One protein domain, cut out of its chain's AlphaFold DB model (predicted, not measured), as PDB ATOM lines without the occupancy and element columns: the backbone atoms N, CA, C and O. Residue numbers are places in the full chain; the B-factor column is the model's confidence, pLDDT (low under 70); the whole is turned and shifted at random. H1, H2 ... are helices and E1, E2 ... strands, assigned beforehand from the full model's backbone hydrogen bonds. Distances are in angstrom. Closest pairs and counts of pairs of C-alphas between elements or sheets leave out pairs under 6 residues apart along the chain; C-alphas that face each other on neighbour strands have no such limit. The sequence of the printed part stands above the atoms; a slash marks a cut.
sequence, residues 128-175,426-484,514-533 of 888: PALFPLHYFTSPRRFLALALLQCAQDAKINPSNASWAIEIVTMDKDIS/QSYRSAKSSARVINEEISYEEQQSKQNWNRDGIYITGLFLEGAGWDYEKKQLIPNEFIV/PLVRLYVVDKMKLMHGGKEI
ATOM      1  N   PRO A 128       5.719 -19.843   3.085       89.94
ATOM      2  CA  PRO A 128       6.786 -19.899   4.077       89.94
ATOM      3  C   PRO A 128       8.169 -19.661   3.465       89.94
ATOM      4  O   PRO A 128       8.619 -20.426   2.619       89.94
ATOM      5  N   ALA A 129       8.914 -18.692   4.004       87.75
ATOM      6  CA  ALA A 129      10.311 -18.436   3.626       87.75
ATOM      7  C   ALA A 129      11.271 -19.629   3.882       87.75
ATOM      8  O   ALA A 129      12.415 -19.636   3.415       87.75
ATOM      9  N   LEU A 130      10.812 -20.621   4.656       90.75
ATOM     10  CA  LEU A 130      11.503 -21.855   5.022       90.75
ATOM     11  C   LEU A 130      10.537 -23.039   4.916       90.75
ATOM     12  O   LEU A 130       9.494 -23.051   5.569       90.75
ATOM     13  N   PHE A 131      10.932 -24.078   4.178       93.31
ATOM     14  CA  PHE A 131      10.194 -25.338   4.060       93.31
ATOM     15  C   PHE A 131      10.933 -26.470   4.786       93.31
ATOM     16  O   PHE A 131      11.903 -27.006   4.239       93.31
ATOM     17  N   PRO A 132      10.499 -26.894   5.989       94.31
ATOM     18  CA  PRO A 132      11.092 -28.029   6.688       94.31
ATOM     19  C   PRO A 132      10.681 -29.323   5.977       94.31
ATOM     20  O   PRO A 132       9.571 -29.828   6.151       94.31
ATOM     21  N   LEU A 133      11.573 -29.881   5.154       94.31
ATOM     22  CA  LEU A 133      11.259 -31.022   4.288       94.31
ATOM     23  C   LEU A 133      10.810 -32.254   5.075       94.31
ATOM     24  O   LEU A 133       9.988 -33.026   4.588       94.31
ATOM     25  N   HIS A 134      11.276 -32.406   6.316       93.62
ATOM     26  CA  HIS A 134      10.850 -33.485   7.201       93.62
ATOM     27  C   HIS A 134       9.349 -33.447   7.547       93.62
ATOM     28  O   HIS A 134       8.781 -34.506   7.815       93.62
ATOM     29  N   TYR A 135       8.672 -32.290   7.470       95.75
ATOM     30  CA  TYR A 135       7.225 -32.198   7.699       95.75
ATOM     31  C   TYR A 135       6.374 -32.754   6.549       95.75
ATOM     32  O   TYR A 135       5.222 -33.143   6.770       95.75
ATOM     33  N   PHE A 136       6.918 -32.849   5.335       95.31
ATOM     34  CA  PHE A 136       6.193 -33.345   4.170       95.31
ATOM     35  C   PHE A 136       6.020 -34.867   4.221       95.31
ATOM     36  O   PHE A 136       6.923 -35.607   4.600       95.31
ATOM     37  N   THR A 137       4.860 -35.357   3.776       94.06
ATOM     38  CA  THR A 137       4.603 -36.800   3.602       94.06
ATOM     39  C   THR A 137       5.314 -37.379   2.376       94.06
ATOM     40  O   THR A 137       5.576 -38.577   2.318       94.06
ATOM     41  N   SER A 138       5.657 -36.537   1.395       94.81
ATOM     42  CA  SER A 138       6.485 -36.906   0.245       94.81
ATOM     43  C   SER A 138       7.406 -35.742  -0.153       94.81
ATOM     44  O   SER A 138       7.076 -34.975  -1.062       94.81
ATOM     45  N   PRO A 139       8.578 -35.600   0.498       94.19
ATOM     46  CA  PRO A 139       9.537 -34.536   0.186       94.19
ATOM     47  C   PRO A 139       9.989 -34.580  -1.280       94.19
ATOM     48  O   PRO A 139      10.114 -33.547  -1.929       94.19
ATOM     49  N   ARG A 140      10.129 -35.788  -1.848       94.38
ATOM     50  CA  ARG A 140      10.451 -35.996  -3.270       94.38
ATOM     51  C   ARG A 140       9.393 -35.412  -4.214       94.38
ATOM     52  O   ARG A 140       9.761 -34.905  -5.267       94.38
ATOM     53  N   ARG A 141       8.099 -35.464  -3.862       94.81
ATOM     54  CA  ARG A 141       7.028 -34.872  -4.682       94.81
ATOM     55  C   ARG A 141       6.996 -33.350  -4.560       94.81
ATOM     56  O   ARG A 141       6.772 -32.692  -5.566       94.81
ATOM     57  N   PHE A 142       7.266 -32.803  -3.373       95.62
ATOM     58  CA  PHE A 142       7.445 -31.358  -3.194       95.62
ATOM     59  C   PHE A 142       8.620 -30.835  -4.033       95.62
ATOM     60  O   PHE A 142       8.422 -29.953  -4.858       95.62
ATOM     61  N   LEU A 143       9.803 -31.452  -3.921       94.81
ATOM     62  CA  LEU A 143      10.979 -31.079  -4.716       94.81
ATOM     63  C   LEU A 143      10.740 -31.232  -6.228       94.81
ATOM     64  O   LEU A 143      11.120 -30.358  -6.997       94.81
ATOM     65  N   ALA A 144      10.066 -32.296  -6.680       95.50
ATOM     66  CA  ALA A 144       9.733 -32.447  -8.100       95.50
ATOM     67  C   ALA A 144       8.822 -31.319  -8.628       95.50
ATOM     68  O   ALA A 144       8.990 -30.891  -9.766       95.50
ATOM     69  N   LEU A 145       7.888 -30.820  -7.807       95.94
ATOM     70  CA  LEU A 145       7.034 -29.682  -8.164       95.94
ATOM     71  C   LEU A 145       7.787 -28.347  -8.086       95.94
ATOM     72  O   LEU A 145       7.629 -27.532  -8.986       95.94
ATOM     73  N   ALA A 146       8.646 -28.147  -7.083       94.88
ATOM     74  CA  ALA A 146       9.479 -26.947  -6.969       94.88
ATOM     75  C   ALA A 146      10.442 -26.802  -8.163       94.88
ATOM     76  O   ALA A 146      10.541 -25.724  -8.742       94.88
ATOM     77  N   LEU A 147      11.085 -27.897  -8.592       95.00
ATOM     78  CA  LEU A 147      11.940 -27.905  -9.786       95.00
ATOM     79  C   LEU A 147      11.144 -27.605 -11.064       95.00
ATOM     80  O   LEU A 147      11.624 -26.877 -11.928       95.00
ATOM     81  N   LEU A 148       9.931 -28.160 -11.184       96.31
ATOM     82  CA  LEU A 148       9.047 -27.918 -12.325       96.31
ATOM     83  C   LEU A 148       8.590 -26.454 -12.390       96.31
ATOM     84  O   LEU A 148       8.591 -25.883 -13.476       96.31
ATOM     85  N   GLN A 149       8.257 -25.850 -11.245       95.62
ATOM     86  CA  GLN A 149       7.916 -24.431 -11.142       95.62
ATOM     87  C   GLN A 149       9.112 -23.561 -11.556       95.62
ATOM     88  O   GLN A 149       9.003 -22.804 -12.512       95.62
ATOM     89  N   CYS A 150      10.294 -23.790 -10.967       94.81
ATOM     90  CA  CYS A 150      11.522 -23.071 -11.335       94.81
ATOM     91  C   CYS A 150      11.857 -23.185 -12.830       94.81
ATOM     92  O   CYS A 150      12.327 -22.224 -13.430       94.81
ATOM     93  N   ALA A 151      11.627 -24.349 -13.445       96.06
ATOM     94  CA  ALA A 151      11.829 -24.545 -14.879       96.06
ATOM     95  C   ALA A 151      10.828 -23.735 -15.724       96.06
ATOM     96  O   ALA A 151      11.221 -23.136 -16.723       96.06
ATOM     97  N   GLN A 152       9.556 -23.679 -15.309       97.12
ATOM     98  CA  GLN A 152       8.519 -22.874 -15.964       97.12
ATOM     99  C   GLN A 152       8.812 -21.373 -15.851       97.12
ATOM    100  O   GLN A 152       8.806 -20.685 -16.870       97.12
ATOM    101  N   ASP A 153       9.149 -20.890 -14.654       95.31
ATOM    102  CA  ASP A 153       9.466 -19.479 -14.394       95.31
ATOM    103  C   ASP A 153      10.720 -19.039 -15.171       95.31
ATOM    104  O   ASP A 153      10.739 -17.987 -15.811       95.31
ATOM    105  N   ALA A 154      11.742 -19.904 -15.215       95.31
ATOM    106  CA  ALA A 154      12.950 -19.721 -16.017       95.31
ATOM    107  C   ALA A 154      12.740 -19.886 -17.534       95.31
ATOM    108  O   ALA A 154      13.679 -19.663 -18.299       95.31
ATOM    109  N   LYS A 155      11.548 -20.306 -17.985       96.50
ATOM    110  CA  LYS A 155      11.214 -20.602 -19.392       96.50
ATOM    111  C   LYS A 155      12.125 -21.694 -20.009       96.50
ATOM    112  O   LYS A 155      12.367 -21.715 -21.214       96.50
ATOM    113  N   ILE A 156      12.610 -22.629 -19.182       95.50
ATOM    114  CA  ILE A 156      13.528 -23.733 -19.527       95.50
ATOM    115  C   ILE A 156      12.778 -25.078 -19.529       95.50
ATOM    116  O   ILE A 156      11.890 -25.325 -18.717       95.50
ATOM    117  N   ASN A 157      13.151 -25.995 -20.429       95.50
ATOM    118  CA  ASN A 157      12.582 -27.347 -20.453       95.50
ATOM    119  C   ASN A 157      12.897 -28.095 -19.133       95.50
ATOM    120  O   ASN A 157      14.078 -28.223 -18.798       95.50
ATOM    121  N   PRO A 158      11.900 -28.653 -18.411       92.50
ATOM    122  CA  PRO A 158      12.122 -29.396 -17.168       92.50
ATOM    123  C   PRO A 158      13.110 -30.571 -17.259       92.50
ATOM    124  O   PRO A 158      13.646 -30.970 -16.229       92.50
ATOM    125  N   SER A 159      13.405 -31.108 -18.452       94.44
ATOM    126  CA  SER A 159      14.482 -32.099 -18.642       94.44
ATOM    127  C   SER A 159      15.891 -31.560 -18.370       94.44
ATOM    128  O   SER A 159      16.805 -32.346 -18.134       94.44
ATOM    129  N   ASN A 160      16.070 -30.238 -18.431       94.94
ATOM    130  CA  ASN A 160      17.356 -29.548 -18.310       94.94
ATOM    131  C   ASN A 160      17.513 -28.861 -16.938       94.94
ATOM    132  O   ASN A 160      18.590 -28.375 -16.596       94.94
ATOM    133  N   ALA A 161      16.443 -28.811 -16.140       93.06
ATOM    134  CA  ALA A 161      16.485 -28.299 -14.778       93.06
ATOM    135  C   ALA A 161      17.151 -29.326 -13.846       93.06
ATOM    136  O   ALA A 161      16.866 -30.523 -13.918       93.06
ATOM    137  N   SER A 162      18.028 -28.872 -12.947       93.25
ATOM    138  CA  SER A 162      18.740 -29.749 -12.011       93.25
ATOM    139  C   SER A 162      18.815 -29.156 -10.601       93.25
ATOM    140  O   SER A 162      18.496 -27.987 -10.389       93.25
ATOM    141  N   TRP A 163      19.204 -29.977  -9.623       89.81
ATOM    142  CA  TRP A 163      19.370 -29.555  -8.231       89.81
ATOM    143  C   TRP A 163      20.845 -29.303  -7.921       89.81
ATOM    144  O   TRP A 163      21.666 -30.206  -8.069       89.81
ATOM    145  N   ALA A 164      21.162 -28.103  -7.432       86.81
ATOM    146  CA  ALA A 164      22.508 -27.708  -7.031       86.81
ATOM    147  C   ALA A 164      22.589 -27.572  -5.506       86.81
ATOM    148  O   ALA A 164      22.453 -26.487  -4.947       86.81
ATOM    149  N   ILE A 165      22.767 -28.706  -4.828       83.88
ATOM    150  CA  ILE A 165      22.741 -28.770  -3.363       83.88
ATOM    151  C   ILE A 165      24.019 -28.149  -2.784       83.88
ATOM    152  O   ILE A 165      25.051 -28.805  -2.663       83.88
ATOM    153  N   GLU A 166      23.933 -26.875  -2.414       81.56
ATOM    154  CA  GLU A 166      24.962 -26.164  -1.658       81.56
ATOM    155  C   GLU A 166      24.875 -26.527  -0.168       81.56
ATOM    156  O   GLU A 166      23.876 -26.237   0.491       81.56
ATOM    157  N   ILE A 167      25.917 -27.171   0.370       81.75
ATOM    158  CA  ILE A 167      26.009 -27.524   1.794       81.75
ATOM    159  C   ILE A 167      26.662 -26.359   2.546       81.75
ATOM    160  O   ILE A 167      27.887 -26.244   2.591       81.75
ATOM    161  N   VAL A 168      25.841 -25.498   3.147       76.06
ATOM    162  CA  VAL A 168      26.311 -24.369   3.963       76.06
ATOM    163  C   VAL A 168      26.751 -24.864   5.347       76.06
ATOM    164  O   VAL A 168      25.922 -25.144   6.211       76.06
ATOM    165  N   THR A 169      28.062 -24.956   5.580       72.56
ATOM    166  CA  THR A 169      28.646 -25.210   6.910       72.56
ATOM    167  C   THR A 169      28.820 -23.893   7.670       72.56
ATOM    168  O   THR A 169      29.643 -23.061   7.275       72.56
ATOM    169  N   MET A 170      28.075 -23.702   8.766       55.19
ATOM    170  CA  MET A 170      28.018 -22.429   9.514       55.19
ATOM    171  C   MET A 170      29.365 -21.961  10.098       55.19
ATOM    172  O   MET A 170      29.534 -20.772  10.374       55.19
ATOM    173  N   ASP A 171      30.338 -22.862  10.240       56.47
ATOM    174  CA  ASP A 171      31.659 -22.583  10.816       56.47
ATOM    175  C   ASP A 171      32.434 -21.486  10.058       56.47
ATOM    176  O   ASP A 171      33.193 -20.725  10.666       56.47
ATOM    177  N   LYS A 172      32.220 -21.359   8.737       49.72
ATOM    178  CA  LYS A 172      32.876 -20.339   7.895       49.72
ATOM    179  C   LYS A 172      32.329 -18.921   8.088       49.72
ATOM    180  O   LYS A 172      33.096 -17.970   7.967       49.72
ATOM    181  N   ASP A 173      31.046 -18.757   8.395       49.09
ATOM    182  CA  ASP A 173      30.438 -17.423   8.499       49.09
ATOM    183  C   ASP A 173      30.515 -16.871   9.925       49.09
ATOM    184  O   ASP A 173      30.766 -15.680  10.120       49.09
ATOM    185  N   ILE A 174      30.387 -17.735  10.939       52.50
ATOM    186  CA  ILE A 174      30.534 -17.336  12.347       52.50
ATOM    187  C   ILE A 174      31.962 -16.837  12.612       52.50
ATOM    188  O   ILE A 174      32.130 -15.780  13.218       52.50
ATOM    189  N   SER A 175      32.982 -17.528  12.093       50.72
ATOM    190  CA  SER A 175      34.392 -17.135  12.244       50.72
ATOM    191  C   SER A 175      34.756 -15.820  11.535       50.72
ATOM    192  O   SER A 175      35.647 -15.115  12.001       50.72
ATOM    193  N   GLN A 426      58.830 -11.521  13.734       89.31
ATOM    194  CA  GLN A 426      59.179 -12.304  12.545       89.31
ATOM    195  C   GLN A 426      58.268 -13.532  12.382       89.31
ATOM    196  O   GLN A 426      57.779 -13.790  11.280       89.31
ATOM    197  N   SER A 427      57.966 -14.235  13.477       87.44
ATOM    198  CA  SER A 427      57.013 -15.350  13.517       87.44
ATOM    199  C   SER A 427      55.603 -14.903  13.107       87.44
ATOM    200  O   SER A 427      55.008 -15.483  12.197       87.44
ATOM    201  N   TYR A 428      55.106 -13.794  13.671       83.81
ATOM    202  CA  TYR A 428      53.810 -13.213  13.303       83.81
ATOM    203  C   TYR A 428      53.745 -12.806  11.820       83.81
ATOM    204  O   TYR A 428      52.756 -13.086  11.141       83.81
ATOM    205  N   ARG A 429      54.810 -12.194  11.277       83.75
ATOM    206  CA  ARG A 429      54.902 -11.872   9.840       83.75
ATOM    207  C   ARG A 429      54.867 -13.131   8.971       83.75
ATOM    208  O   ARG A 429      54.118 -13.146   7.999       83.75
ATOM    209  N   SER A 430      55.609 -14.173   9.349       85.81
ATOM    210  CA  SER A 430      55.643 -15.465   8.649       85.81
ATOM    211  C   SER A 430      54.258 -16.125   8.610       85.81
ATOM    212  O   SER A 430      53.744 -16.432   7.533       85.81
ATOM    213  N   ALA A 431      53.593 -16.235   9.766       78.25
ATOM    214  CA  ALA A 431      52.232 -16.761   9.867       78.25
ATOM    215  C   ALA A 431      51.233 -15.956   9.015       78.25
ATOM    216  O   ALA A 431      50.408 -16.537   8.310       78.25
ATOM    217  N   LYS A 432      51.350 -14.619   9.010       80.38
ATOM    218  CA  LYS A 432      50.500 -13.728   8.210       80.38
ATOM    219  C   LYS A 432      50.730 -13.870   6.699       80.38
ATOM    220  O   LYS A 432      49.767 -13.761   5.942       80.38
ATOM    221  N   SER A 433      51.957 -14.149   6.247       80.62
ATOM    222  CA  SER A 433      52.209 -14.511   4.843       80.62
ATOM    223  C   SER A 433      51.637 -15.882   4.478       80.62
ATOM    224  O   SER A 433      50.978 -15.992   3.448       80.62
ATOM    225  N   SER A 434      51.802 -16.905   5.323       74.81
ATOM    226  CA  SER A 434      51.274 -18.249   5.047       74.81
ATOM    227  C   SER A 434      49.744 -18.274   4.996       74.81
ATOM    228  O   SER A 434      49.171 -18.834   4.067       74.81
ATOM    229  N   ALA A 435      49.072 -17.596   5.934       68.88
ATOM    230  CA  ALA A 435      47.614 -17.454   5.925       68.88
ATOM    231  C   ALA A 435      47.099 -16.732   4.665       68.88
ATOM    232  O   ALA A 435      46.032 -17.060   4.152       68.88
ATOM    233  N   ARG A 436      47.872 -15.772   4.131       76.75
ATOM    234  CA  ARG A 436      47.539 -15.104   2.869       76.75
ATOM    235  C   ARG A 436      47.630 -16.059   1.675       76.75
ATOM    236  O   ARG A 436      46.692 -16.085   0.888       76.75
ATOM    237  N   VAL A 437      48.709 -16.839   1.561       82.12
ATOM    238  CA  VAL A 437      48.877 -17.819   0.468       82.12
ATOM    239  C   VAL A 437      47.748 -18.850   0.488       82.12
ATOM    240  O   VAL A 437      47.107 -19.056  -0.535       82.12
ATOM    241  N   ILE A 438      47.423 -19.405   1.661       70.75
ATOM    242  CA  ILE A 438      46.331 -20.379   1.824       70.75
ATOM    243  C   ILE A 438      44.978 -19.787   1.386       70.75
ATOM    244  O   ILE A 438      44.203 -20.451   0.701       70.75
ATOM    245  N   ASN A 439      44.690 -18.526   1.724       55.25
ATOM    246  CA  ASN A 439      43.454 -17.864   1.289       55.25
ATOM    247  C   ASN A 439      43.425 -17.582  -0.227       55.25
ATOM    248  O   ASN A 439      42.360 -17.669  -0.841       55.25
ATOM    249  N   GLU A 440      44.568 -17.260  -0.839       75.31
ATOM    250  CA  GLU A 440      44.687 -17.072  -2.291       75.31
ATOM    251  C   GLU A 440      44.537 -18.414  -3.047       75.31
ATOM    252  O   GLU A 440      43.840 -18.460  -4.060       75.31
ATOM    253  N   GLU A 441      45.066 -19.523  -2.511       70.19
ATOM    254  CA  GLU A 441      44.869 -20.887  -3.037       70.19
ATOM    255  C   GLU A 441      43.406 -21.357  -2.923       70.19
ATOM    256  O   GLU A 441      42.818 -21.777  -3.922       70.19
ATOM    257  N   ILE A 442      42.771 -21.210  -1.752       61.50
ATOM    258  CA  ILE A 442      41.355 -21.576  -1.545       61.50
ATOM    259  C   ILE A 442      40.436 -20.774  -2.480       61.50
ATOM    260  O   ILE A 442      39.505 -21.331  -3.066       61.50
ATOM    261  N   SER A 443      40.704 -19.475  -2.670       63.53
ATOM    262  CA  SER A 443      39.936 -18.644  -3.607       63.53
ATOM    263  C   SER A 443      40.074 -19.122  -5.057       63.53
ATOM    264  O   SER A 443      39.115 -19.040  -5.828       63.53
ATOM    265  N   TYR A 444      41.240 -19.651  -5.432       64.06
ATOM    266  CA  TYR A 444      41.500 -20.178  -6.768       64.06
ATOM    267  C   TYR A 444      40.796 -21.524  -7.015       64.06
ATOM    268  O   TYR A 444      40.157 -21.693  -8.057       64.06
ATOM    269  N   GLU A 445      40.821 -22.453  -6.051       59.84
ATOM    270  CA  GLU A 445      40.058 -23.710  -6.140       59.84
ATOM    271  C   GLU A 445      38.542 -23.461  -6.216       59.84
ATOM    272  O   GLU A 445      37.845 -24.083  -7.021       59.84
ATOM    273  N   GLU A 446      38.018 -22.506  -5.441       60.56
ATOM    274  CA  GLU A 446      36.593 -22.159  -5.472       60.56
ATOM    275  C   GLU A 446      36.172 -21.550  -6.826       60.56
ATOM    276  O   GLU A 446      35.081 -21.832  -7.333       60.56
ATOM    277  N   GLN A 447      37.056 -20.776  -7.464       58.81
ATOM    278  CA  GLN A 447      36.843 -20.259  -8.820       58.81
ATOM    279  C   GLN A 447      36.889 -21.371  -9.880       58.81
ATOM    280  O   GLN A 447      36.028 -21.392 -10.761       58.81
ATOM    281  N   GLN A 448      37.821 -22.328  -9.793       56.97
ATOM    282  CA  GLN A 448      37.843 -23.485 -10.703       56.97
ATOM    283  C   GLN A 448      36.629 -24.408 -10.516       56.97
ATOM    284  O   GLN A 448      36.079 -24.913 -11.497       56.97
ATOM    285  N   SER A 449      36.162 -24.589  -9.277       55.16
ATOM    286  CA  SER A 449      34.917 -25.303  -8.963       55.16
ATOM    287  C   SER A 449      33.726 -24.682  -9.703       55.16
ATOM    288  O   SER A 449      33.028 -25.372 -10.447       55.16
ATOM    289  N   LYS A 450      33.567 -23.355  -9.600       54.41
ATOM    290  CA  LYS A 450      32.508 -22.586 -10.276       54.41
ATOM    291  C   LYS A 450      32.643 -22.571 -11.807       54.41
ATOM    292  O   LYS A 450      31.634 -22.479 -12.500       54.41
ATOM    293  N   GLN A 451      33.850 -22.718 -12.362       54.06
ATOM    294  CA  GLN A 451      34.062 -22.850 -13.814       54.06
ATOM    295  C   GLN A 451      33.708 -24.238 -14.379       54.06
ATOM    296  O   GLN A 451      33.398 -24.334 -15.566       54.06
ATOM    297  N   ASN A 452      33.720 -25.292 -13.556       51.56
ATOM    298  CA  ASN A 452      33.307 -26.648 -13.945       51.56
ATOM    299  C   ASN A 452      31.786 -26.879 -13.856       51.56
ATOM    300  O   ASN A 452      31.309 -27.986 -14.115       51.56
ATOM    301  N   TRP A 453      31.004 -25.859 -13.495       53.16
ATOM    302  CA  TRP A 453      29.547 -25.930 -13.542       53.16
ATOM    303  C   TRP A 453      29.079 -25.985 -15.002       53.16
ATOM    304  O   TRP A 453      29.496 -25.181 -15.839       53.16
ATOM    305  N   ASN A 454      28.224 -26.960 -15.320       45.88
ATOM    306  CA  ASN A 454      27.700 -27.136 -16.666       45.88
ATOM    307  C   ASN A 454      26.855 -25.908 -17.043       45.88
ATOM    308  O   ASN A 454      25.899 -25.571 -16.347       45.88
ATOM    309  N   ARG A 455      27.222 -25.223 -18.132       50.31
ATOM    310  CA  ARG A 455      26.749 -23.854 -18.420       50.31
ATOM    311  C   ARG A 455      25.233 -23.752 -18.632       50.31
ATOM    312  O   ARG A 455      24.663 -22.687 -18.403       50.31
ATOM    313  N   ASP A 456      24.599 -24.865 -18.990       45.00
ATOM    314  CA  ASP A 456      23.202 -24.952 -19.420       45.00
ATOM    315  C   ASP A 456      22.277 -25.620 -18.378       45.00
ATOM    316  O   ASP A 456      21.307 -26.286 -18.737       45.00
ATOM    317  N   GLY A 457      22.580 -25.474 -17.081       44.62
ATOM    318  CA  GLY A 457      21.754 -25.975 -15.972       44.62
ATOM    319  C   GLY A 457      21.162 -24.866 -15.095       44.62
ATOM    320  O   GLY A 457      21.767 -23.811 -14.936       44.62
ATOM    321  N   ILE A 458      20.004 -25.132 -14.477       48.41
ATOM    322  CA  ILE A 458      19.477 -24.356 -13.333       48.41
ATOM    323  C   ILE A 458      20.166 -24.840 -12.044       48.41
ATOM    324  O   ILE A 458      20.380 -26.045 -11.885       48.41
ATOM    325  N   TYR A 459      20.474 -23.911 -11.127       47.72
ATOM    326  CA  TYR A 459      21.215 -24.156  -9.883       47.72
ATOM    327  C   TYR A 459      20.437 -23.687  -8.637       47.72
ATOM    328  O   TYR A 459      20.667 -22.593  -8.130       47.72
ATOM    329  N   ILE A 460      19.527 -24.519  -8.112       50.12
ATOM    330  CA  ILE A 460      18.738 -24.176  -6.910       50.12
ATOM    331  C   ILE A 460      19.578 -24.315  -5.624       50.12
ATOM    332  O   ILE A 460      19.653 -25.394  -5.037       50.12
ATOM    333  N   THR A 461      20.181 -23.205  -5.194       46.97
ATOM    334  CA  THR A 461      20.879 -23.023  -3.905       46.97
ATOM    335  C   THR A 461      19.917 -22.977  -2.707       46.97
ATOM    336  O   THR A 461      18.742 -22.654  -2.872       46.97
ATOM    337  N   GLY A 462      20.419 -23.200  -1.483       47.38
ATOM    338  CA  GLY A 462      19.655 -22.962  -0.243       47.38
ATOM    339  C   GLY A 462      19.002 -24.192   0.410       47.38
ATOM    340  O   GLY A 462      17.921 -24.076   0.992       47.38
ATOM    341  N   LEU A 463      19.647 -25.361   0.331       55.25
ATOM    342  CA  LEU A 463      19.258 -26.585   1.048       55.25
ATOM    343  C   LEU A 463      20.081 -26.733   2.339       55.25
ATOM    344  O   LEU A 463      21.262 -27.065   2.296       55.25
ATOM    345  N   PHE A 464      19.457 -26.514   3.497       56.28
ATOM    346  CA  PHE A 464      20.144 -26.480   4.793       56.28
ATOM    347  C   PHE A 464      19.961 -27.785   5.569       56.28
ATOM    348  O   PHE A 464      18.831 -28.186   5.855       56.28
ATOM    349  N   LEU A 465      21.077 -28.419   5.942       58.97
ATOM    350  CA  LEU A 465      21.136 -29.553   6.867       58.97
ATOM    351  C   LEU A 465      21.407 -29.044   8.289       58.97
ATOM    352  O   LEU A 465      22.470 -28.502   8.571       58.97
ATOM    353  N   GLU A 466      20.454 -29.242   9.193       57.47
ATOM    354  CA  GLU A 466      20.586 -28.968  10.625       57.47
ATOM    355  C   GLU A 466      20.811 -30.286  11.381       57.47
ATOM    356  O   GLU A 466      20.162 -31.299  11.110       57.47
ATOM    357  N   GLY A 467      21.730 -30.282  12.350       61.19
ATOM    358  CA  GLY A 467      22.053 -31.455  13.172       61.19
ATOM    359  C   GLY A 467      23.055 -32.434  12.547       61.19
ATOM    360  O   GLY A 467      23.443 -33.393  13.214       61.19
ATOM    361  N   ALA A 468      23.519 -32.184  11.319       64.75
ATOM    362  CA  ALA A 468      24.648 -32.877  10.704       64.75
ATOM    363  C   ALA A 468      25.675 -31.879  10.156       64.75
ATOM    364  O   ALA A 468      25.304 -30.866   9.564       64.75
ATOM    365  N   GLY A 469      26.952 -32.213  10.316       67.06
ATOM    366  CA  GLY A 469      28.093 -31.466   9.806       67.06
ATOM    367  C   GLY A 469      29.019 -32.383   9.013       67.06
ATOM    368  O   GLY A 469      28.784 -33.590   8.896       67.06
ATOM    369  N   TRP A 470      30.054 -31.806   8.409       74.50
ATOM    370  CA  TRP A 470      30.871 -32.507   7.423       74.50
ATOM    371  C   TRP A 470      32.220 -32.958   7.994       74.50
ATOM    372  O   TRP A 470      33.056 -32.147   8.389       74.50
ATOM    373  N   ASP A 471      32.457 -34.268   7.991       76.38
ATOM    374  CA  ASP A 471      33.758 -34.861   8.287       76.38
ATOM    375  C   ASP A 471      34.660 -34.699   7.056       76.38
ATOM    376  O   ASP A 471      34.597 -35.490   6.111       76.38
ATOM    377  N   TYR A 472      35.472 -33.639   7.034       64.94
ATOM    378  CA  TYR A 472      36.348 -33.320   5.901       64.94
ATOM    379  C   TYR A 472      37.409 -34.397   5.625       64.94
ATOM    380  O   TYR A 472      37.766 -34.606   4.464       64.94
ATOM    381  N   GLU A 473      37.876 -35.113   6.654       72.25
ATOM    382  CA  GLU A 473      38.856 -36.197   6.506       72.25
ATOM    383  C   GLU A 473      38.236 -37.421   5.820       72.25
ATOM    384  O   GLU A 473      38.817 -37.989   4.895       72.25
ATOM    385  N   LYS A 474      37.034 -37.820   6.261       75.50
ATOM    386  CA  LYS A 474      36.335 -39.030   5.789       75.50
ATOM    387  C   LYS A 474      35.373 -38.752   4.628       75.50
ATOM    388  O   LYS A 474      34.845 -39.694   4.045       75.50
ATOM    389  N   LYS A 475      35.174 -37.477   4.275       74.69
ATOM    390  CA  LYS A 475      34.300 -36.970   3.200       74.69
ATOM    391  C   LYS A 475      32.854 -37.466   3.321       74.69
ATOM    392  O   LYS A 475      32.264 -37.932   2.347       74.69
ATOM    393  N   GLN A 476      32.295 -37.368   4.526       70.25
ATOM    394  CA  GLN A 476      30.948 -37.844   4.854       70.25
ATOM    395  C   GLN A 476      30.225 -36.902   5.827       70.25
ATOM    396  O   GLN A 476      30.859 -36.178   6.593       70.25
ATOM    397  N   LEU A 477      28.893 -36.962   5.848       63.34
ATOM    398  CA  LEU A 477      28.093 -36.331   6.901       63.34
ATOM    399  C   LEU A 477      28.197 -37.135   8.203       63.34
ATOM    400  O   LEU A 477      28.022 -38.355   8.200       63.34
ATOM    401  N   ILE A 478      28.412 -36.436   9.315       75.69
ATOM    402  CA  ILE A 478      28.334 -36.965  10.681       75.69
ATOM    403  C   ILE A 478      27.360 -36.105  11.505       75.69
ATOM    404  O   ILE A 478      27.245 -34.907  11.244       75.69
ATOM    405  N   PRO A 479      26.636 -36.659  12.494       67.62
ATOM    406  CA  PRO A 479      25.808 -35.836  13.371       67.62
ATOM    407  C   PRO A 479      26.637 -34.822  14.172       67.62
ATOM    408  O   PRO A 479      27.741 -35.141  14.612       67.62
ATOM    409  N   ASN A 480      26.086 -33.629  14.421       59.62
ATOM    410  CA  ASN A 480      26.799 -32.526  15.090       59.62
ATOM    411  C   ASN A 480      27.346 -32.895  16.479       59.62
ATOM    412  O   ASN A 480      28.369 -32.363  16.903       59.62
ATOM    413  N   GLU A 481      26.707 -33.842  17.168       61.62
ATOM    414  CA  GLU A 481      27.138 -34.365  18.472       61.62
ATOM    415  C   GLU A 481      28.552 -34.981  18.447       61.62
ATOM    416  O   GLU A 481      29.214 -35.023  19.480       61.62
ATOM    417  N   PHE A 482      29.054 -35.400  17.276       57.25
ATOM    418  CA  PHE A 482      30.406 -35.948  17.100       57.25
ATOM    419  C   PHE A 482      31.473 -34.897  16.742       57.25
ATOM    420  O   PHE A 482      32.651 -35.240  16.657       57.25
ATOM    421  N   ILE A 483      31.092 -33.632  16.527       56.22
ATOM    422  CA  ILE A 483      32.010 -32.545  16.126       56.22
ATOM    423  C   ILE A 483      32.580 -31.804  17.354       56.22
ATOM    424  O   ILE A 483      33.640 -31.177  17.288       56.22
ATOM    425  N   VAL A 484      31.928 -31.930  18.513       48.69
ATOM    426  CA  VAL A 484      32.348 -31.319  19.783       48.69
ATOM    427  C   VAL A 484      33.554 -32.071  20.374       48.69
ATOM    428  O   VAL A 484      33.393 -32.955  21.214       48.69
ATOM    429  N   PRO A 514      20.351 -38.961  16.438       38.91
ATOM    430  CA  PRO A 514      19.827 -37.602  16.471       38.91
ATOM    431  C   PRO A 514      19.126 -37.234  15.157       38.91
ATOM    432  O   PRO A 514      19.490 -37.683  14.067       38.91
ATOM    433  N   LEU A 515      18.079 -36.418  15.278       42.62
ATOM    434  CA  LEU A 515      17.183 -36.084  14.177       42.62
ATOM    435  C   LEU A 515      17.801 -35.006  13.276       42.62
ATOM    436  O   LEU A 515      17.594 -33.816  13.503       42.62
ATOM    437  N   VAL A 516      18.519 -35.426  12.234       39.78
ATOM    438  CA  VAL A 516      18.973 -34.521  11.166       39.78
ATOM    439  C   VAL A 516      17.751 -33.925  10.462       39.78
ATOM    440  O   VAL A 516      16.894 -34.653   9.953       39.78
ATOM    441  N   ARG A 517      17.665 -32.595  10.436       48.56
ATOM    442  CA  ARG A 517      16.582 -31.835   9.804       48.56
ATOM    443  C   ARG A 517      17.086 -31.235   8.492       48.56
ATOM    444  O   ARG A 517      18.237 -30.825   8.387       48.56
ATOM    445  N   LEU A 518      16.220 -31.194   7.484       53.12
ATOM    446  CA  LEU A 518      16.518 -30.625   6.169       53.12
ATOM    447  C   LEU A 518      15.487 -29.539   5.842       53.12
ATOM    448  O   LEU A 518      14.284 -29.781   5.992       53.12
ATOM    449  N   TYR A 519      15.953 -28.380   5.382       55.88
ATOM    450  CA  TYR A 519      15.131 -27.228   5.004       55.88
ATOM    451  C   TYR A 519      15.454 -26.757   3.583       55.88
ATOM    452  O   TYR A 519      16.592 -26.881   3.138       55.88
ATOM    453  N   VAL A 520      14.472 -26.162   2.903       58.69
ATOM    454  CA  VAL A 520      14.679 -25.351   1.690       58.69
ATOM    455  C   VAL A 520      14.376 -23.893   2.022       58.69
ATOM    456  O   VAL A 520      13.349 -23.618   2.647       58.69
ATOM    457  N   VAL A 521      15.254 -22.978   1.613       44.91
ATOM    458  CA  VAL A 521      15.040 -21.525   1.679       44.91
ATOM    459  C   VAL A 521      14.449 -21.016   0.364       44.91
ATOM    460  O   VAL A 521      14.885 -21.401  -0.714       44.91
ATOM    461  N   ASP A 522      13.486 -20.105   0.473       38.16
ATOM    462  CA  ASP A 522      12.696 -19.548  -0.636       38.16
ATOM    463  C   ASP A 522      13.510 -18.729  -1.670       38.16
ATOM    464  O   ASP A 522      13.093 -18.522  -2.806       38.16
ATOM    465  N   LYS A 523      14.735 -18.308  -1.325       43.38
ATOM    466  CA  LYS A 523      15.652 -17.572  -2.218       43.38
ATOM    467  C   LYS A 523      16.381 -18.481  -3.213       43.38
ATOM    468  O   LYS A 523      17.605 -18.612  -3.176       43.38
ATOM    469  N   MET A 524      15.621 -19.073  -4.126       47.53
ATOM    470  CA  MET A 524      16.156 -19.826  -5.258       47.53
ATOM    471  C   MET A 524      16.783 -18.858  -6.277       47.53
ATOM    472  O   MET A 524      16.098 -17.996  -6.820       47.53
ATOM    473  N   LYS A 525      18.092 -18.976  -6.531       49.50
ATOM    474  CA  LYS A 525      18.792 -18.172  -7.548       49.50
ATOM    475  C   LYS A 525      18.737 -18.862  -8.907       49.50
ATOM    476  O   LYS A 525      19.194 -19.994  -9.048       49.50
ATOM    477  N   LEU A 526      18.242 -18.166  -9.928       45.62
ATOM    478  CA  LEU A 526      18.318 -18.654 -11.300       45.62
ATOM    479  C   LEU A 526      19.691 -18.318 -11.897       45.62
ATOM    480  O   LEU A 526      20.028 -17.151 -12.088       45.62
ATOM    481  N   MET A 527      20.475 -19.350 -12.204       49.03
ATOM    482  CA  MET A 527      21.769 -19.227 -12.877       49.03
ATOM    483  C   MET A 527      21.660 -19.729 -14.320       49.03
ATOM    484  O   MET A 527      21.053 -20.770 -14.559       49.03
ATOM    485  N   HIS A 528      22.291 -19.034 -15.267       44.66
ATOM    486  CA  HIS A 528      22.470 -19.484 -16.650       44.66
ATOM    487  C   HIS A 528      23.828 -19.005 -17.184       44.66
ATOM    488  O   HIS A 528      24.244 -17.876 -16.923       44.66
ATOM    489  N   GLY A 529      24.578 -19.871 -17.872       50.62
ATOM    490  CA  GLY A 529      25.928 -19.551 -18.354       50.62
ATOM    491  C   GLY A 529      26.939 -19.207 -17.247       50.62
ATOM    492  O   GLY A 529      27.961 -18.583 -17.530       50.62
ATOM    493  N   GLY A 530      26.652 -19.566 -15.990       46.47
ATOM    494  CA  GLY A 530      27.433 -19.165 -14.812       46.47
ATOM    495  C   GLY A 530      27.144 -17.748 -14.287       46.47
ATOM    496  O   GLY A 530      27.862 -17.283 -13.405       46.47
ATOM    497  N   LYS A 531      26.108 -17.062 -14.789       46.75
ATOM    498  CA  LYS A 531      25.640 -15.758 -14.290       46.75
ATOM    499  C   LYS A 531      24.258 -15.873 -13.650       46.75
ATOM    500  O   LYS A 531      23.438 -16.671 -14.094       46.75
ATOM    501  N   GLU A 532      24.005 -15.050 -12.640       48.25
ATOM    502  CA  GLU A 532      22.681 -14.880 -12.033       48.25
ATOM    503  C   GLU A 532      21.779 -14.091 -12.994       48.25
ATOM    504  O   GLU A 532      22.155 -13.004 -13.437       48.25
ATOM    505  N   ILE A 533      20.615 -14.643 -13.343       57.56
ATOM    506  CA  ILE A 533      19.592 -13.929 -14.115       57.56
ATOM    507  C   ILE A 533      18.865 -12.976 -13.153       57.56
ATOM    508  O   ILE A 533      18.348 -13.440 -12.135       57.56
TER     509      ILE A 533
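What this domain is: This is residues 128 to 175, 426 to 484 and 514 to 533 of the 888 residues of the protein "Dynein_C domain-containing protein" of Streblomastix strix (UniProt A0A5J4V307). A small sheet of three antiparallel strands, E1, E5 and E2, stands between the helix H1 and the hairpin of E3 and E4 in a loosely built body, and the long helix H3 sticks out from this body as a free arm with residues 426 to 449. H1 lies off the sheet on its E1 side, and past the other edge E2 runs on into the hairpin of E3 and E4, turned sharply away. The printed part has 127 residues in three pieces, in the order E1, H1, H2, H3, E2, E3, E4, E5. The class is mixed, helices and strands; the sheets E1, E5, E2 and E3, E4 are antiparallel. The whole is loose, with a radius of gyration of the C-alphas of 18.3 A and spans of 59 by 39 by 26 A.

Where its parts are: Start with the larger sheet: E1 is residues 130 to 132, E5 residues 517 to 521, 13.2 A long, and E2 residues 463 to 466, 10.0 A. Find C-alpha 130 at (11.503, -21.855, 5.022), where E1 begins. Beyond the sheet, H1 covers residues 139 to 153 over 21.0 A and H2 residues 171 to 175 over 6.3 A. Find C-alpha 426 at (59.179, -12.304, 12.545); from there H3 runs 37.9 A to C-alpha 451 at (34.062, -22.850, -13.814). E3 is residues 468 to 471, 9.6 A, and E4 residues 476 to 479, 10.1 A.

How they stand to each other: Look first at E5, the inner strand. It is antiparallel to E1 at 153 degrees, with N 131 and O 520 2.9 A apart, within hydrogen-bond range. It is antiparallel to E2 at 147 degrees, with N 466 and O 517 at 2.8 A. E2 runs on into E3 at 95 degrees, and these two meet only through their link. E3 and E4 form a hairpin, antiparallel at 136 degrees, with N 469 and O 478 at 2.9 A. H1 is only just not on the larger sheet, with 4 pairs of C-alphas within 10 A; H2 and H3 are not on it, with 0 such pairs. H2 is apart from H1 and H3. In H1 and H3 each O i to N i+4 pair is within hydrogen-bond range; in H2 it is 0 of 1, and 0 of 2 for O i to N i+3.

The domain as a whole: The C-alphas of Thr 137 and Gln 426 are the two farthest apart, at 60.5 A. Residues 176 to 425 are not printed, leaving 25.3 A between C-alphas 175 and 426; residues 485 to 513 are not printed, leaving 14.4 A between C-alphas 484 and 514. The links H1 to H2 and H3 to E2 are long. Mean pLDDT of the printed part is 70.3, with 64 residues under 70, among them residues 442 to 469 and 514 to 533.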